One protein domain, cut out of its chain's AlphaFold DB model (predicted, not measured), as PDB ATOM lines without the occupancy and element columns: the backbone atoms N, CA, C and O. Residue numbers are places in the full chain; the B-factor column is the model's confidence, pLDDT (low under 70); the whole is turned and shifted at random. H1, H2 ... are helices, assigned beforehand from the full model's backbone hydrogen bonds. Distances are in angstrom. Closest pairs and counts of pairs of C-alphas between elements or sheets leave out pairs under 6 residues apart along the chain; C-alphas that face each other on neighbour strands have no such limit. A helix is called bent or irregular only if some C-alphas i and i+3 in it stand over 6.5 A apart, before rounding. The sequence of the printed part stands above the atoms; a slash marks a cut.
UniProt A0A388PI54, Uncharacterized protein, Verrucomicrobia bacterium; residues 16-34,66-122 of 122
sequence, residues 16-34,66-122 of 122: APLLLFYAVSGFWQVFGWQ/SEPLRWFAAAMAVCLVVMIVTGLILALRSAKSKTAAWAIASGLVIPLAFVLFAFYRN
ATOM      1  N   ALA A  16      27.945 -10.562  13.799       90.44
ATOM      2  CA  ALA A  16      28.145 -11.809  13.052       90.44
ATOM      3  C   ALA A  16      29.500 -12.485  13.339       90.44
ATOM      4  O   ALA A  16      29.485 -13.634  13.780       90.44
ATOM      5  N   PRO A  17      30.663 -11.832  13.147       86.50
ATOM      6  CA  PRO A  17      31.958 -12.454  13.437       86.50
ATOM      7  C   PRO A  17      32.143 -12.784  14.928       86.50
ATOM      8  O   PRO A  17      32.681 -13.843  15.251       86.50
ATOM      9  N   LEU A  18      31.639 -11.936  15.836       88.12
ATOM     10  CA  LEU A  18      31.680 -12.166  17.288       88.12
ATOM     11  C   LEU A  18      30.879 -13.413  17.691       88.12
ATOM     12  O   LEU A  18      31.379 -14.290  18.394       88.12
ATOM     13  N   LEU A  19      29.635 -13.504  17.221       88.88
ATOM     14  CA  LEU A  19      28.734 -14.618  17.498       88.88
ATOM     15  C   LEU A  19      29.179 -15.895  16.789       88.88
ATOM     16  O   LEU A  19      28.966 -16.972  17.329       88.88
ATOM     17  N   LEU A  20      29.823 -15.792  15.624       89.00
ATOM     18  CA  LEU A  20      30.399 -16.945  14.936       89.00
ATOM     19  C   LEU A  20      31.541 -17.543  15.760       89.00
ATOM     20  O   LEU A  20      31.550 -18.746  16.009       89.00
ATOM     21  N   PHE A  21      32.460 -16.704  16.247       84.62
ATOM     22  CA  PHE A  21      33.528 -17.137  17.147       84.62
ATOM     23  C   PHE A  21      32.966 -17.761  18.435       84.62
ATOM     24  O   PHE A  21      33.383 -18.849  18.843       84.62
ATOM     25  N   TYR A  22      31.977 -17.114  19.051       85.12
ATOM     26  CA  TYR A  22      31.307 -17.623  20.246       85.12
ATOM     27  C   TYR A  22      30.598 -18.965  20.003       85.12
ATOM     28  O   TYR A  22      30.770 -19.902  20.776       85.12
ATOM     29  N   ALA A  23      29.845 -19.098  18.912       87.75
ATOM     30  CA  ALA A  23      29.116 -20.322  18.591       87.75
ATOM     31  C   ALA A  23      30.061 -21.496  18.310       87.75
ATOM     32  O   ALA A  23      29.833 -22.595  18.807       87.75
ATOM     33  N   VAL A  24      31.140 -21.263  17.555       83.31
ATOM     34  CA  VAL A  24      32.136 -22.299  17.237       83.31
ATOM     35  C   VAL A  24      32.900 -22.725  18.491       83.31
ATOM     36  O   VAL A  24      33.031 -23.920  18.756       83.31
ATOM     37  N   SER A  25      33.358 -21.767  19.301       79.31
ATOM     38  CA  SER A  25      34.054 -22.068  20.558       79.31
ATOM     39  C   SER A  25      33.139 -22.755  21.577       79.31
ATOM     40  O   SER A  25      33.552 -23.722  22.211       79.31
ATOM     41  N   GLY A  26      31.880 -22.329  21.690       77.69
ATOM     42  CA  GLY A  26      30.873 -22.962  22.538       77.69
ATOM     43  C   GLY A  26      30.539 -24.383  22.088       77.69
ATOM     44  O   GLY A  26      30.513 -25.290  22.915       77.69
ATOM     45  N   PHE A  27      30.372 -24.614  20.781       80.25
ATOM     46  CA  PHE A  27      30.174 -25.956  20.222       80.25
ATOM     47  C   PHE A  27      31.342 -26.882  20.577       80.25
ATOM     48  O   PHE A  27      31.130 -27.987  21.065       80.25
ATOM     49  N   TRP A  28      32.579 -26.402  20.416       74.25
ATOM     50  CA  TRP A  28      33.774 -27.133  20.839       74.25
ATOM     51  C   TRP A  28      33.761 -27.436  22.349       74.25
ATOM     52  O   TRP A  28      34.066 -28.555  22.770       74.25
ATOM     53  N   GLN A  29      33.323 -26.476  23.174       70.94
ATOM     54  CA  GLN A  29      33.258 -26.639  24.627       70.94
ATOM     55  C   GLN A  29      32.206 -27.636  25.108       70.94
ATOM     56  O   GLN A  29      32.468 -28.348  26.079       70.94
ATOM     57  N   VAL A  30      31.060 -27.712  24.430       72.56
ATOM     58  CA  VAL A  30      29.950 -28.629  24.733       72.56
ATOM     59  C   VAL A  30      30.410 -30.093  24.698       72.56
ATOM     60  O   VAL A  30      29.960 -30.894  25.516       72.56
ATOM     61  N   PHE A  31      31.371 -30.442  23.837       71.06
ATOM     62  CA  PHE A  31      31.965 -31.787  23.786       71.06
ATOM     63  C   PHE A  31      33.190 -31.963  24.695       71.06
ATOM     64  O   PHE A  31      33.692 -33.073  24.854       71.06
ATOM     65  N   GLY A  32      33.654 -30.887  25.332       62.09
ATOM     66  CA  GLY A  32      34.728 -30.912  26.320       62.09
ATOM     67  C   GLY A  32      36.117 -31.236  25.766       62.09
ATOM     68  O   GLY A  32      36.994 -31.623  26.537       62.09
ATOM     69  N   TRP A  33      36.338 -31.054  24.461       60.53
ATOM     70  CA  TRP A  33      37.554 -31.494  23.767       60.53
ATOM     71  C   TRP A  33      38.830 -30.793  24.283       60.53
ATOM     72  O   TRP A  33      39.914 -31.370  24.293       60.53
ATOM     73  N   GLN A  34      38.704 -29.573  24.808       57.16
ATOM     74  CA  GLN A  34      39.791 -28.794  25.416       57.16
ATOM     75  C   GLN A  34      40.140 -29.183  26.868       57.16
ATOM     76  O   GLN A  34      41.157 -28.742  27.393       57.16
ATOM     77  N   SER A  66      22.551 -32.882  31.321       68.81
ATOM     78  CA  SER A  66      21.901 -34.052  30.734       68.81
ATOM     79  C   SER A  66      22.330 -34.187  29.263       68.81
ATOM     80  O   SER A  66      22.448 -33.188  28.550       68.81
ATOM     81  N   GLU A  67      22.581 -35.414  28.791       73.38
ATOM     82  CA  GLU A  67      22.906 -35.695  27.377       73.38
ATOM     83  C   GLU A  67      21.961 -34.985  26.377       73.38
ATOM     84  O   GLU A  67      22.455 -34.412  25.403       73.38
ATOM     85  N   PRO A  68      20.632 -34.908  26.614       77.00
ATOM     86  CA  PRO A  68      19.723 -34.171  25.735       77.00
ATOM     87  C   PRO A  68      20.027 -32.671  25.632       77.00
ATOM     88  O   PRO A  68      19.988 -32.111  24.538       77.00
ATOM     89  N   LEU A  69      20.362 -32.014  26.750       76.00
ATOM     90  CA  LEU A  69      20.672 -30.582  26.765       76.00
ATOM     91  C   LEU A  69      21.951 -30.281  25.970       76.00
ATOM     92  O   LEU A  69      22.036 -29.259  25.289       76.00
ATOM     93  N   ARG A  70      22.919 -31.204  26.009       77.81
ATOM     94  CA  ARG A  70      24.177 -31.118  25.262       77.81
ATOM     95  C   ARG A  70      23.939 -31.117  23.749       77.81
ATOM     96  O   ARG A  70      24.428 -30.235  23.046       77.81
ATOM     97  N   TRP A  71      23.133 -32.057  23.257       82.12
ATOM     98  CA  TRP A  71      22.760 -32.131  21.841       82.12
ATOM     99  C   TRP A  71      21.872 -30.971  21.397       82.12
ATOM    100  O   TRP A  71      22.047 -30.456  20.294       82.12
ATOM    101  N   PHE A  72      20.966 -30.512  22.262       83.50
ATOM    102  CA  PHE A  72      20.153 -29.331  21.994       83.50
ATOM    103  C   PHE A  72      21.018 -28.072  21.822       83.50
ATOM    104  O   PHE A  72      20.873 -27.356  20.833       83.50
ATOM    105  N   ALA A  73      21.977 -27.840  22.724       84.81
ATOM    106  CA  ALA A  73      22.921 -26.727  22.618       84.81
ATOM    107  C   ALA A  73      23.798 -26.827  21.356       84.81
ATOM    108  O   ALA A  73      24.012 -25.825  20.670       84.81
ATOM    109  N   ALA A  74      24.256 -28.034  21.008       85.62
ATOM    110  CA  ALA A  74      24.998 -28.280  19.774       85.62
ATOM    111  C   ALA A  74      24.160 -27.940  18.525       85.62
ATOM    112  O   ALA A  74      24.635 -27.228  17.640       85.62
ATOM    113  N   ALA A  75      22.897 -28.375  18.479       90.44
ATOM    114  CA  ALA A  75      21.975 -28.059  17.389       90.44
ATOM    115  C   ALA A  75      21.705 -26.549  17.284       90.44
ATOM    116  O   ALA A  75      21.746 -25.988  16.188       90.44
ATOM    117  N   MET A  76      21.503 -25.864  18.414       92.00
ATOM    118  CA  MET A  76      21.355 -24.407  18.446       92.00
ATOM    119  C   MET A  76      22.580 -23.685  17.880       92.00
ATOM    120  O   MET A  76      22.422 -22.750  17.096       92.00
ATOM    121  N   ALA A  77      23.789 -24.117  18.249       89.56
ATOM    122  CA  ALA A  77      25.022 -23.532  17.736       89.56
ATOM    123  C   ALA A  77      25.130 -23.705  16.213       89.56
ATOM    124  O   ALA A  77      25.428 -22.738  15.514       89.56
ATOM    125  N   VAL A  78      24.804 -24.889  15.680       92.50
ATOM    126  CA  VAL A  78      24.773 -25.139  14.227       92.50
ATOM    127  C   VAL A  78      23.762 -24.225  13.531       92.50
ATOM    128  O   VAL A  78      24.109 -23.551  12.561       92.50
ATOM    129  N   CYS A  79      22.533 -24.136  14.043       95.12
ATOM    130  CA  CYS A  79      21.510 -23.242  13.495       95.12
ATOM    131  C   CYS A  79      21.955 -21.773  13.519       95.12
ATOM    132  O   CYS A  79      21.745 -21.047  12.547       95.12
ATOM    133  N   LEU A  80      22.605 -21.332  14.598       92.38
ATOM    134  CA  LEU A  80      23.134 -19.977  14.716       92.38
ATOM    135  C   LEU A  80      24.226 -19.702  13.675       92.38
ATOM    136  O   LEU A  80      24.183 -18.663  13.021       92.38
ATOM    137  N   VAL A  81      25.153 -20.641  13.461       93.19
ATOM    138  CA  VAL A  81      26.177 -20.536  12.407       93.19
ATOM    139  C   VAL A  81      25.520 -20.380  11.034       93.19
ATOM    140  O   VAL A  81      25.880 -19.473  10.285       93.19
ATOM    141  N   VAL A  82      24.511 -21.198  10.718       94.81
ATOM    142  CA  VAL A  82      23.776 -21.105   9.443       94.81
ATOM    143  C   VAL A  82      23.089 -19.744   9.290       94.81
ATOM    144  O   VAL A  82      23.191 -19.120   8.230       94.81
ATOM    145  N   MET A  83      22.433 -19.238  10.340       93.25
ATOM    146  CA  MET A  83      21.800 -17.911  10.321       93.25
ATOM    147  C   MET A  83      22.818 -16.786  10.110       93.25
ATOM    148  O   MET A  83      22.571 -15.867   9.329       93.25
ATOM    149  N   ILE A  84      23.980 -16.863  10.758       93.50
ATOM    150  CA  ILE A  84      25.047 -15.869  10.602       93.50
ATOM    151  C   ILE A  84      25.604 -15.893   9.177       93.50
ATOM    152  O   ILE A  84      25.729 -14.839   8.557       93.50
ATOM    153  N   VAL A  85      25.903 -17.077   8.635       91.88
ATOM    154  CA  VAL A  85      26.460 -17.226   7.281       91.88
ATOM    155  C   VAL A  85      25.478 -16.715   6.232       91.88
ATOM    156  O   VAL A  85      25.849 -15.908   5.380       91.88
ATOM    157  N   THR A  86      24.211 -17.122   6.311       91.56
ATOM    158  CA  THR A  86      23.175 -16.649   5.380       91.56
ATOM    159  C   THR A  86      22.943 -15.142   5.506       91.56
ATOM    160  O   THR A  86      22.902 -14.446   4.489       91.56
ATOM    161  N   GLY A  87      22.886 -14.608   6.729       89.50
ATOM    162  CA  GLY A  87      22.793 -13.170   6.987       89.50
ATOM    163  C   GLY A  87      23.977 -12.382   6.419       89.50
ATOM    164  O   GLY A  87      23.776 -11.335   5.802       89.50
ATOM    165  N   LEU A  88      25.199 -12.907   6.544       87.94
ATOM    166  CA  LEU A  88      26.407 -12.281   6.011       87.94
ATOM    167  C   LEU A  88      26.433 -12.311   4.479       87.94
ATOM    168  O   LEU A  88      26.739 -11.294   3.865       87.94
ATOM    169  N   ILE A  89      26.045 -13.427   3.850       89.06
ATOM    170  CA  ILE A  89      25.917 -13.519   2.385       89.06
ATOM    171  C   ILE A  89      24.920 -12.472   1.874       89.06
ATOM    172  O   ILE A  89      25.213 -11.741   0.925       89.06
ATOM    173  N   LEU A  90      23.754 -12.359   2.515       88.25
ATOM    174  CA  LEU A  90      22.742 -11.366   2.153       88.25
ATOM    175  C   LEU A  90      23.241  -9.934   2.376       88.25
ATOM    176  O   LEU A  90      22.976  -9.066   1.538       88.25
ATOM    177  N   ALA A  91      23.980  -9.689   3.460       84.75
ATOM    178  CA  ALA A  91      24.580  -8.395   3.749       84.75
ATOM    179  C   ALA A  91      25.620  -8.021   2.688       84.75
ATOM    180  O   ALA A  91      25.509  -6.949   2.108       84.75
ATOM    181  N   LEU A  92      26.559  -8.909   2.357       83.62
ATOM    182  CA  LEU A  92      27.589  -8.670   1.341       83.62
ATOM    183  C   LEU A  92      26.990  -8.479  -0.057       83.62
ATOM    184  O   LEU A  92      27.437  -7.615  -0.807       83.62
ATOM    185  N   ARG A  93      25.934  -9.227  -0.397       83.19
ATOM    186  CA  ARG A  93      25.240  -9.083  -1.684       83.19
ATOM    187  C   ARG A  93      24.426  -7.788  -1.779       83.19
ATOM    188  O   ARG A  93      24.288  -7.233  -2.866       83.19
ATOM    189  N   SER A  94      23.875  -7.312  -0.663       73.62
ATOM    190  CA  SER A  94      23.004  -6.126  -0.627       73.62
ATOM    191  C   SER A  94      23.751  -4.830  -0.294       73.62
ATOM    192  O   SER A  94      23.254  -3.736  -0.575       73.62
ATOM    193  N   ALA A  95      24.923  -4.920   0.334       62.12
ATOM    194  CA  ALA A  95      25.666  -3.772   0.823       62.12
ATOM    195  C   ALA A  95      26.589  -3.209  -0.261       62.12
ATOM    196  O   ALA A  95      27.717  -3.646  -0.442       62.12
ATOM    197  N   LYS A  96      26.148  -2.127  -0.908       65.38
ATOM    198  CA  LYS A  96      27.048  -1.198  -1.622       65.38
ATOM    199  C   LYS A  96      27.760  -0.209  -0.678       65.38
ATOM    200  O   LYS A  96      28.438   0.705  -1.133       65.38
ATOM    201  N   SER A  97      27.552  -0.334   0.636       67.25
ATOM    202  CA  SER A  97      27.961   0.655   1.638       67.25
ATOM    203  C   SER A  97      29.265   0.263   2.331       67.25
ATOM    204  O   SER A  97      29.350  -0.797   2.951       67.25
ATOM    205  N   LYS A  98      30.244   1.180   2.309       77.44
ATOM    206  CA  LYS A  98      31.516   1.064   3.044       77.44
ATOM    207  C   LYS A  98      31.300   0.850   4.551       77.44
ATOM    208  O   LYS A  98      32.114   0.199   5.193       77.44
ATOM    209  N   THR A  99      30.192   1.340   5.114       79.38
ATOM    210  CA  THR A  99      29.867   1.208   6.544       79.38
ATOM    211  C   THR A  99      29.673  -0.248   6.973       79.38
ATOM    212  O   THR A  99      30.119  -0.626   8.050       79.38
ATOM    213  N   ALA A 100      29.049  -1.080   6.132       79.12
ATOM    214  CA  ALA A 100      28.846  -2.497   6.446       79.12
ATOM    215  C   ALA A 100      30.177  -3.267   6.456       79.12
ATOM    216  O   ALA A 100      30.406  -4.093   7.333       79.12
ATOM    217  N   ALA A 101      31.083  -2.938   5.529       82.44
ATOM    218  CA  ALA A 101      32.422  -3.522   5.489       82.44
ATOM    219  C   ALA A 101      33.234  -3.172   6.748       82.44
ATOM    220  O   ALA A 101      33.834  -4.057   7.354       82.44
ATOM    221  N   TRP A 102      33.192  -1.910   7.192       84.12
ATOM    222  CA  TRP A 102      33.837  -1.492   8.441       84.12
ATOM    223  C   TRP A 102      33.253  -2.192   9.673       84.12
ATOM    224  O   TRP A 102      34.008  -2.592  10.560       84.12
ATOM    225  N   ALA A 103      31.935  -2.405   9.716       85.25
ATOM    226  CA  ALA A 103      31.293  -3.144  10.800       85.25
ATOM    227  C   ALA A 103      31.803  -4.595  10.881       85.25
ATOM    228  O   ALA A 103      32.217  -5.023  11.957       85.25
ATOM    229  N   ILE A 104      31.875  -5.310   9.750       84.81
ATOM    230  CA  ILE A 104      32.423  -6.680   9.692       84.81
ATOM    231  C   ILE A 104      33.889  -6.701  10.140       84.81
ATOM    232  O   ILE A 104      34.267  -7.517  10.979       84.81
ATOM    233  N   ALA A 105      34.708  -5.788   9.610       86.56
ATOM    234  CA  ALA A 105      36.126  -5.710   9.949       86.56
ATOM    235  C   ALA A 105      36.332  -5.480  11.453       86.56
ATOM    236  O   ALA A 105      37.090  -6.206  12.089       86.56
ATOM    237  N   SER A 106      35.610  -4.524  12.044       86.94
ATOM    238  CA  SER A 106      35.708  -4.245  13.481       86.94
ATOM    239  C   SER A 106      35.258  -5.429  14.344       86.94
ATOM    240  O   SER A 106      35.952  -5.786  15.293       86.94
ATOM    241  N   GLY A 107      34.163  -6.100  13.974       84.31
ATOM    242  CA  GLY A 107      33.672  -7.279  14.685       84.31
ATOM    243  C   GLY A 107      34.625  -8.479  14.621       84.31
ATOM    244  O   GLY A 107      34.603  -9.317  15.517       84.31
ATOM    245  N   LEU A 108      35.482  -8.559  13.597       87.56
ATOM    246  CA  LEU A 108      36.532  -9.576  13.485       87.56
ATOM    247  C   LEU A 108      37.808  -9.186  14.246       87.56
ATOM    248  O   LEU A 108      38.417 -10.029  14.900       87.56
ATOM    249  N   VAL A 109      38.209  -7.914  14.177       89.19
ATOM    250  CA  VAL A 109      39.447  -7.417  14.797       89.19
ATOM    251  C   VAL A 109      39.369  -7.451  16.320       89.19
ATOM    252  O   VAL A 109      40.341  -7.839  16.957       89.19
ATOM    253  N   ILE A 110      38.228  -7.088  16.915       86.38
ATOM    254  CA  ILE A 110      38.055  -7.051  18.377       86.38
ATOM    255  C   ILE A 110      38.371  -8.403  19.049       86.38
ATOM    256  O   ILE A 110      39.256  -8.434  19.904       86.38
ATOM    257  N   PRO A 111      37.713  -9.527  18.699       77.50
ATOM    258  CA  PRO A 111      37.985 -10.810  19.344       77.50
ATOM    259  C   PRO A 111      39.412 -11.284  19.058       77.50
ATOM    260  O   PRO A 111      40.059 -11.825  19.951       77.50
ATOM    261  N   LEU A 112      39.941 -11.019  17.858       82.44
ATOM    262  CA  LEU A 112      41.320 -11.360  17.510       82.44
ATOM    263  C   LEU A 112      42.327 -10.591  18.378       82.44
ATOM    264  O   LEU A 112      43.282 -11.178  18.875       82.44
ATOM    265  N   ALA A 113      42.095  -9.297  18.600       86.69
ATOM    266  CA  ALA A 113      42.928  -8.455  19.448       86.69
ATOM    267  C   ALA A 113      42.912  -8.933  20.904       86.69
ATOM    268  O   ALA A 113      43.969  -9.008  21.523       86.69
ATOM    269  N   PHE A 114      41.745  -9.322  21.433       84.19
ATOM    270  CA  PHE A 114      41.654  -9.918  22.769       84.19
ATOM    271  C   PHE A 114      42.442 -11.226  22.874       84.19
ATOM    272  O   PHE A 114      43.169 -11.419  23.847       84.19
ATOM    273  N   VAL A 115      42.338 -12.103  21.871       78.25
ATOM    274  CA  VAL A 115      43.097 -13.361  21.831       78.25
ATOM    275  C   VAL A 115      44.601 -13.084  21.772       78.25
ATOM    276  O   VAL A 115      45.349 -13.625  22.580       78.25
ATOM    277  N   LEU A 116      45.055 -12.204  20.876       82.62
ATOM    278  CA  LEU A 116      46.470 -11.843  20.742       82.62
ATOM    279  C   LEU A 116      47.029 -11.186  22.009       82.62
ATOM    280  O   LEU A 116      48.135 -11.512  22.430       82.62
ATOM    281  N   PHE A 117      46.262 -10.298  22.643       83.56
ATOM    282  CA  PHE A 117      46.646  -9.679  23.909       83.56
ATOM    283  C   PHE A 117      46.779 -10.713  25.033       83.56
ATOM    284  O   PHE A 117      47.726 -10.650  25.814       83.56
ATOM    285  N   ALA A 118      45.862 -11.684  25.100       78.25
ATOM    286  CA  ALA A 118      45.952 -12.780  26.059       78.25
ATOM    287  C   ALA A 118      47.198 -13.648  25.819       78.25
ATOM    288  O   ALA A 118      47.881 -13.993  26.778       78.25
ATOM    289  N   PHE A 119      47.535 -13.943  24.559       74.25
ATOM    290  CA  PHE A 119      48.763 -14.664  24.211       74.25
ATOM    291  C   PHE A 119      50.034 -13.891  24.570       74.25
ATOM    292  O   PHE A 119      50.978 -14.504  25.040       74.25
ATOM    293  N   TYR A 120      50.067 -12.570  24.372       80.44
ATOM    294  CA  TYR A 120      51.242 -11.746  24.689       80.44
ATOM    295  C   TYR A 120      51.547 -11.669  26.194       80.44
ATOM    296  O   TYR A 120      52.675 -11.387  26.589       80.44
ATOM    297  N   ARG A 121      50.532 -11.861  27.043       72.62
ATOM    298  CA  ARG A 121      50.660 -11.762  28.503       72.62
ATOM    299  C   ARG A 121      51.116 -13.068  29.173       72.62
ATOM    300  O   ARG A 121      51.509 -13.012  30.337       72.62
ATOM    301  N   ASN A 122      51.039 -14.195  28.468       56.53
ATOM    302  CA  ASN A 122      51.514 -15.506  28.923       56.53
ATOM    303  C   ASN A 122      52.945 -15.766  28.454       56.53
ATOM    304  O   ASN A 122      53.677 -16.429  29.216       56.53
TER     305      ASN A 122
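What this domain is: This is residues 16 to 34 and 66 to 122 of the 122 residues of an uncharacterized protein of Verrucomicrobia bacterium (UniProt A0A388PI54). The long helix H2 and the helix H3 make a V, joined at its point by a tight link, and the shorter H1 packs along H2 inside the V, its first residues reaching H3. The far part of H3, residues 113 to 121, sticks out with Asn 122. The printed part has 76 residues with three named helices, H1, H2 and H3 along the chain, and no named strand; its class is all helix. It is loose, with a radius of gyration of the C-alphas of 15.3 A, and flat, spanning 46 by 35 by 11 A.

How they stand to each other: H2, residues 67 to 94, touches H1, residues 16 to 30, at a shallow tilt of 19 degrees, opposite ways; their closest C-alphas, of Ala 23 and Ala 77, are 5.3 A apart. H1 touches H3, residues 98 to 121, at a steep tilt of 43 degrees, the same way; H1 touches it with residues 16 to 18 alone and H3 touches H1 with residues 104 to 111 alone, and the closest C-alphas, of Pro 17 and Leu 108, are 5.4 A apart. H2 and H3 are close but not clearly touching, at a steep tilt of 45 degrees, opposite ways; their closest C-alphas, of Ala 91 and Ala 100, are 7.8 A apart. Every O i to N i+4 pair is within hydrogen-bond range in H1 and H2, and 19 of 20 are in H3.

Where its parts are: H2 measures 40.7 A from C-alpha 67 at (22.906, -35.695, 27.377) to C-alpha 94. H1 measures 20.6 A and begins with C-alpha 16 at (28.145, -11.809, 13.052). H3 measures 34.3 A and ends with C-alpha 121 at (50.660, -11.762, 28.503); it is neither bent nor irregular, but only just: C-alphas 108 and 111 are 6.2 A apart.

The domain as a whole: The two C-alphas farthest apart, of Ser 66 and Lys 96, are 46.4 A apart. Residues 35 to 65 are not printed, and C-alphas 34 and 66 are 19.4 A apart across the cut. The mean pLDDT of the printed part is 81.8; residues 32 to 34, 66, 95 to 97 and 122 are under 70.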